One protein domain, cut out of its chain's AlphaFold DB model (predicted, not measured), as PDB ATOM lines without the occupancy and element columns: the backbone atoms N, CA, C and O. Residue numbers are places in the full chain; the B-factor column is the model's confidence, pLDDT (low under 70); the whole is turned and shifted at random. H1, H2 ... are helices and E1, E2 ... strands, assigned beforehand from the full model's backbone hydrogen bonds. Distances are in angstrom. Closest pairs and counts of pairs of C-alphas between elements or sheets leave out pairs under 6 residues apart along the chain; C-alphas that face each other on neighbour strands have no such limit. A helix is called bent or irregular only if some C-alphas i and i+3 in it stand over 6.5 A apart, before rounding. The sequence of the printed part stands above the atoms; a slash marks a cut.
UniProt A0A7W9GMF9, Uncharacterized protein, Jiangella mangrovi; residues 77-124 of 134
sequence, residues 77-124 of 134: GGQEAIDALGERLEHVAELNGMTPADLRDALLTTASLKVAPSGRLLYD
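What this domain is: This is residues 77 to 124 of the 134 residues of an uncharacterized protein of Jiangella mangrovi (UniProt A0A7W9GMF9). A small two-stranded hairpin, E1 and E2, covers one side of a pair of helices, with E1 next to the helices and E2 on the far side of E1. The helices H1 and H2 form a helical hairpin, and H1 turns sharply at a kink of 109 degrees near residue 87. The printed part has 48 residues, with two named helices and two named strands in the order H1, H2, E1, E2; the sheet has the order E1 - E2 and is antiparallel, and the class is mostly helix. The whole is compact, with a radius of gyration of the C-alphas of 9.1 A, and its rounded outline spans 21 by 17 by 16 A.

How they stand to each other: The strands E1, residues 113 to 115, and E2, residues 121 to 123, are antiparallel neighbours and a hairpin, with 142 degrees between their directions. The C-alphas of Lys 114 and Leu 122 face each other at 5.3 A. N 114 and O 122 are within hydrogen-bond range at 2.8 A, and so are N 122 and O 114 at 2.8 A. The closest C-alphas of E1 and H1, residues 78 to 95, are those of Val 115 and Ala 81, 6.9 A apart. The closest C-alphas of E1 and H2, residues 100 to 109, are those of Leu 113 and Leu 107, 5.9 A apart. E2 is apart from both helices. H1 and H2 touch, their closest C-alphas being those of Gly 78 and Leu 107 at 4.6 A. They run opposite ways at a steep tilt of 37 degrees, only just past shallow, and form a helical hairpin. In H2 every O i to N i+4 pair is within hydrogen-bond range; in H1 9 of 14 are.

Where its parts are: E1 is 7.1 A long from first to last C-alpha, and E2 is 7.0 A, ending with C-alpha 123 at (205.723, 226.835, 274.718). H1 begins with C-alpha 78 at (210.314, 221.963, 284.780) and is 18.0 A from first to last C-alpha. It is irregular: C-alphas 84 and 87 are 9.0 A apart, and its line is a rough one. H2 is 14.2 A long and begins with C-alpha 100 at (198.707, 215.182, 286.946).

The domain as a whole: The C-alphas farthest apart in the domain, those of Glu 87 and Asp 124, are 24.3 A apart. The first and last printed C-alphas, 77 and 124, are 9.5 A apart. The printed part has no cut, and the links H1 to H2, H2 to E1 and E1 to E2 are tight, with 4, 3 and 5 residues. The mean pLDDT of the printed part is 93.6, and no printed residue is under 70.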
ATOM      1  N   GLY A  77     208.602 226.572 284.244       93.88
ATOM      2  CA  GLY A  77     208.726 225.246 283.622       93.88
ATOM      3  C   GLY A  77     209.454 224.243 284.520       93.88
ATOM      4  O   GLY A  77     209.975 224.601 285.576       93.88
ATOM      5  N   GLY A  78     209.508 222.979 284.098       93.56
ATOM      6  CA  GLY A  78     210.314 221.963 284.780       93.56
ATOM      7  C   GLY A  78     209.906 221.682 286.227       93.56
ATOM      8  O   GLY A  78     208.734 221.751 286.598       93.56
ATOM      9  N   GLN A  79     210.907 221.343 287.044       95.56
ATOM     10  CA  GLN A  79     210.721 221.024 288.460       95.56
ATOM     11  C   GLN A  79     210.225 222.230 289.268       95.56
ATOM     12  O   GLN A  79     209.394 222.062 290.152       95.56
ATOM     13  N   GLU A  80     210.666 223.441 288.921       93.31
ATOM     14  CA  GLU A  80     210.243 224.674 289.594       93.31
ATOM     15  C   GLU A  80     208.730 224.892 289.470       93.31
ATOM     16  O   GLU A  80     208.066 225.193 290.459       93.31
ATOM     17  N   ALA A  81     208.158 224.639 288.288       93.56
ATOM     18  CA  ALA A  81     206.711 224.691 288.097       93.56
ATOM     19  C   ALA A  81     205.977 223.638 288.938       93.56
ATOM     20  O   ALA A  81     204.923 223.920 289.503       93.56
ATOM     21  N   ILE A  82     206.523 222.425 289.041       94.19
ATOM     22  CA  ILE A  82     205.924 221.345 289.838       94.19
ATOM     23  C   ILE A  82     205.913 221.721 291.323       94.19
ATOM     24  O   ILE A  82     204.891 221.539 291.988       94.19
ATOM     25  N   ASP A  83     207.018 222.272 291.818       95.06
ATOM     26  CA  ASP A  83     207.173 222.673 293.216       95.06
ATOM     27  C   ASP A  83     206.286 223.879 293.556       95.06
ATOM     28  O   ASP A  83     205.639 223.892 294.604       95.06
ATOM     29  N   ALA A  84     206.199 224.863 292.655       93.31
ATOM     30  CA  ALA A  84     205.356 226.043 292.832       93.31
ATOM     31  C   ALA A  84     203.853 225.713 292.764       93.31
ATOM     32  O   ALA A  84     203.057 226.298 293.501       93.31
ATOM     33  N   LEU A  85     203.456 224.766 291.906       92.06
ATOM     34  CA  LEU A  85     202.062 224.335 291.784       92.06
ATOM     35  C   LEU A  85     201.631 223.427 292.936       92.06
ATOM     36  O   LEU A  85     200.511 223.574 293.425       92.06
ATOM     37  N   GLY A  86     202.478 222.484 293.359       93.44
ATOM     38  CA  GLY A  86     202.182 221.553 294.448       93.44
ATOM     39  C   GLY A  86     200.819 220.867 294.285       93.44
ATOM     40  O   GLY A  86     200.600 220.091 293.355       93.44
ATOM     41  N   GLU A  87     199.885 221.178 295.186       91.38
ATOM     42  CA  GLU A  87     198.507 220.658 295.190       91.38
ATOM     43  C   GLU A  87     197.656 221.185 294.020       91.38
ATOM     44  O   GLU A  87     196.769 220.491 293.528       91.38
ATOM     45  N   ARG A  88     197.960 222.383 293.503       92.44
ATOM     46  CA  ARG A  88     197.249 222.998 292.365       92.44
ATOM     47  C   ARG A  88     197.580 222.328 291.036       92.44
ATOM     48  O   ARG A  88     196.917 222.592 290.037       92.44
ATOM     49  N   LEU A  89     198.596 221.465 291.007       93.50
ATOM     50  CA  LEU A  89     199.014 220.761 289.798       93.50
ATOM     51  C   LEU A  89     197.886 219.892 289.232       93.50
ATOM     52  O   LEU A  89     197.752 219.799 288.016       93.50
ATOM     53  N   GLU A  90     197.059 219.293 290.091       94.44
ATOM     54  CA  GLU A  90     195.900 218.508 289.655       94.44
ATOM     55  C   GLU A  90     194.877 219.375 288.918       94.44
ATOM     56  O   GLU A  90     194.458 219.032 287.814       94.44
ATOM     57  N   HIS A  91     194.574 220.549 289.470       93.56
ATOM     58  CA  HIS A  91     193.678 221.513 288.841       93.56
ATOM     59  C   HIS A  91     194.226 222.032 287.501       93.56
ATOM     60  O   HIS A  91     193.499 222.106 286.514       93.56
ATOM     61  N   VAL A  92     195.527 222.335 287.429       94.50
ATOM     62  CA  VAL A  92     196.196 222.738 286.179       94.50
ATOM     63  C   VAL A  92     196.163 221.615 285.145       94.50
ATOM     64  O   VAL A  92     195.938 221.870 283.962       94.50
ATOM     65  N   ALA A  93     196.373 220.367 285.557       95.75
ATOM     66  CA  ALA A  93     196.322 219.232 284.648       95.75
ATOM     67  C   ALA A  93     194.915 219.070 284.057       95.75
ATOM     68  O   ALA A  93     194.773 219.026 282.834       95.75
ATOM     69  N   GLU A  94     193.881 219.105 284.900       95.19
ATOM     70  CA  GLU A  94     192.476 219.073 284.476       95.19
ATOM     71  C   GLU A  94     192.158 220.214 283.499       95.19
ATOM     72  O   GLU A  94     191.588 219.988 282.429       95.19
ATOM     73  N   LEU A  95     192.616 221.427 283.816       94.56
ATOM     74  CA  LEU A  95     192.438 222.620 282.995       94.56
ATOM     75  C   LEU A  95     193.015 222.452 281.577       94.56
ATOM     76  O   LEU A  95     192.477 223.025 280.625       94.56
ATOM     77  N   ASN A  96     194.084 221.667 281.423       92.94
ATOM     78  CA  ASN A  96     194.736 221.379 280.143       92.94
ATOM     79  C   ASN A  96     194.353 220.005 279.556       92.94
ATOM     80  O   ASN A  96     194.931 219.591 278.551       92.94
ATOM     81  N   GLY A  97     193.376 219.304 280.143       95.62
ATOM     82  CA  GLY A  97     192.928 217.988 279.675       95.62
ATOM     83  C   GLY A  97     193.980 216.885 279.830       95.62
ATOM     84  O   GLY A  97     193.978 215.920 279.066       95.62
ATOM     85  N   MET A  98     194.892 217.041 280.787       94.06
ATOM     86  CA  MET A  98     195.976 216.115 281.099       94.06
ATOM     87  C   MET A  98     195.762 215.473 282.468       94.06
ATOM     88  O   MET A  98     195.062 216.011 283.325       94.06
ATOM     89  N   THR A  99     196.403 214.329 282.705       96.12
ATOM     90  CA  THR A  99     196.520 213.818 284.073       96.12
ATOM     91  C   THR A  99     197.649 214.544 284.817       96.12
ATOM     92  O   THR A  99     198.585 215.049 284.187       96.12
ATOM     93  N   PRO A 100     197.631 214.575 286.162       94.38
ATOM     94  CA  PRO A 100     198.707 215.182 286.946       94.38
ATOM     95  C   PRO A 100     200.076 214.543 286.671       94.38
ATOM     96  O   PRO A 100     201.103 215.215 286.711       94.38
ATOM     97  N   ALA A 101     200.097 213.237 286.387       95.56
ATOM     98  CA  ALA A 101     201.319 212.517 286.049       95.56
ATOM     99  C   ALA A 101     201.865 212.944 284.678       95.56
ATOM    100  O   ALA A 101     203.056 213.230 284.573       95.56
ATOM    101  N   ASP A 102     200.995 213.058 283.670       96.06
ATOM    102  CA  ASP A 102     201.391 213.479 282.322       96.06
ATOM    103  C   ASP A 102     201.888 214.926 282.311       96.06
ATOM    104  O   ASP A 102     202.874 215.236 281.651       96.06
ATOM    105  N   LEU A 103     201.250 215.811 283.084       95.50
ATOM    106  CA  LEU A 103     201.691 217.199 283.216       95.50
ATOM    107  C   LEU A 103     203.093 217.288 283.838       95.50
ATOM    108  O   LEU A 103     203.938 218.039 283.351       95.50
ATOM    109  N   ARG A 104     203.362 216.507 284.893       95.44
ATOM    110  CA  ARG A 104     204.697 216.437 285.514       95.44
ATOM    111  C   ARG A 104     205.740 215.934 284.525       95.44
ATOM    112  O   ARG A 104     206.796 216.547 284.397       95.44
ATOM    113  N   ASP A 105     205.439 214.850 283.820       96.31
ATOM    114  CA  ASP A 105     206.349 214.276 282.829       96.31
ATOM    115  C   ASP A 105     206.627 215.256 281.681       96.31
ATOM    116  O   ASP A 105     207.781 215.459 281.304       96.31
ATOM    117  N   ALA A 106     205.595 215.942 281.187       94.81
ATOM    118  CA  ALA A 106     205.721 216.924 280.120       94.81
ATOM    119  C   ALA A 106     206.597 218.115 280.532       94.81
ATOM    120  O   ALA A 106     207.463 218.520 279.753       94.81
ATOM    121  N   LEU A 107     206.414 218.642 281.749       94.06
ATOM    122  CA  LEU A 107     207.223 219.743 282.281       94.06
ATOM    123  C   LEU A 107     208.689 219.341 282.469       94.06
ATOM    124  O   LEU A 107     209.574 220.153 282.216       94.06
ATOM    125  N   LEU A 108     208.960 218.100 282.881       94.94
ATOM    126  CA  LEU A 108     210.327 217.600 283.074       94.94
ATOM    127  C   LEU A 108     211.021 217.213 281.763       94.94
ATOM    128  O   LEU A 108     212.233 217.383 281.636       94.94
ATOM    129  N   THR A 109     210.270 216.694 280.795       95.06
ATOM    130  CA  THR A 109     210.807 216.216 279.513       95.06
ATOM    131  C   THR A 109     210.972 217.350 278.504       95.06
ATOM    132  O   THR A 109     211.919 217.347 277.715       95.06
ATOM    133  N   THR A 110     210.071 218.333 278.516       91.94
ATOM    134  CA  THR A 110     210.031 219.402 277.514       91.94
ATOM    135  C   THR A 110     210.516 220.713 278.114       91.94
ATOM    136  O   THR A 110     209.742 221.454 278.706       91.94
ATOM    137  N   ALA A 111     211.793 221.037 277.906       86.56
ATOM    138  CA  ALA A 111     212.401 222.265 278.432       86.56
ATOM    139  C   ALA A 111     211.705 223.559 277.960       86.56
ATOM    140  O   ALA A 111     211.686 224.548 278.685       86.56
ATOM    141  N   SER A 112     211.110 223.544 276.765       89.69
ATOM    142  CA  SER A 112     210.347 224.674 276.227       89.69
ATOM    143  C   SER A 112     208.937 224.794 276.813       89.69
ATOM    144  O   SER A 112     208.281 225.801 276.581       89.69
ATOM    145  N   LEU A 113     208.422 223.791 277.531       93.44
ATOM    146  CA  LEU A 113     207.065 223.822 278.074       93.44
ATOM    147  C   LEU A 113     207.044 224.559 279.419       93.44
ATOM    148  O   LEU A 113     207.750 224.189 280.358       93.44
ATOM    149  N   LYS A 114     206.184 225.571 279.527       94.88
ATOM    150  CA  LYS A 114     205.955 226.350 280.750       94.88
ATOM    151  C   LYS A 114     204.465 226.413 281.088       94.88
ATOM    152  O   LYS A 114     203.601 226.298 280.218       94.88
ATOM    153  N   VAL A 115     204.163 226.627 282.360       94.50
ATOM    154  CA  VAL A 115     202.824 226.897 282.887       94.50
ATOM    155  C   VAL A 115     202.698 228.397 283.115       94.50
ATOM    156  O   VAL A 115     203.513 228.983 283.820       94.50
ATOM    157  N   ALA A 116     201.688 229.023 282.519       93.56
ATOM    158  CA  ALA A 116     201.356 230.427 282.736       93.56
ATOM    159  C   ALA A 116     200.799 230.672 284.154       93.56
ATOM    160  O   ALA A 116     200.249 229.744 284.751       93.56
ATOM    161  N   PRO A 117     200.794 231.929 284.639       93.62
ATOM    162  CA  PRO A 117     200.051 232.339 285.837       93.62
ATOM    163  C   PRO A 117     198.605 231.833 285.869       93.62
ATOM    164  O   PRO A 117     198.151 231.301 286.875       93.62
ATOM    165  N   SER A 118     197.933 231.838 284.718       91.38
ATOM    166  CA  SER A 118     196.557 231.355 284.563       91.38
ATOM    167  C   SER A 118     196.388 229.828 284.603       91.38
ATOM    168  O   SER A 118     195.280 229.328 284.414       91.38
ATOM    169  N   GLY A 119     197.472 229.060 284.750       92.12
ATOM    170  CA  GLY A 119     197.459 227.597 284.671       92.12
ATOM    171  C   GLY A 119     197.392 227.036 283.249       92.12
ATOM    172  O   GLY A 119     197.275 225.828 283.074       92.12
ATOM    173  N   ARG A 120     197.452 227.861 282.201       94.31
ATOM    174  CA  ARG A 120     197.521 227.367 280.814       94.31
ATOM    175  C   ARG A 120     198.944 226.974 280.441       94.31
ATOM    176  O   ARG A 120     199.893 227.651 280.825       94.31
ATOM    177  N   LEU A 121     199.082 225.912 279.655       94.12
ATOM    178  CA  LEU A 121     200.367 225.528 279.080       94.12
ATOM    179  C   LEU A 121     200.760 226.454 277.928       94.12
ATOM    180  O   LEU A 121     199.942 226.775 277.064       94.12
ATOM    181  N   LEU A 122     202.030 226.847 277.905       92.94
ATOM    182  CA  LEU A 122     202.646 227.608 276.826       92.94
ATOM    183  C   LEU A 122     203.999 227.005 276.454       92.94
ATOM    184  O   LEU A 122     204.651 226.360 277.272       92.94
ATOM    185  N   TYR A 123     204.409 227.225 275.211       91.44
ATOM    186  CA  TYR A 123     205.723 226.835 274.718       91.44
ATOM    187  C   TYR A 123     206.575 228.085 274.523       91.44
ATOM    188  O   TYR A 123     206.147 229.029 273.859       91.44
ATOM    189  N   ASP A 124     207.764 228.080 275.109       85.69
ATOM    190  CA  ASP A 124     208.801 229.071 274.876       85.69
ATOM    191  C   ASP A 124     209.532 228.716 273.573       85.69
ATOM    192  O   ASP A 124     210.286 227.739 273.501       85.69
TER     193      ASP A 124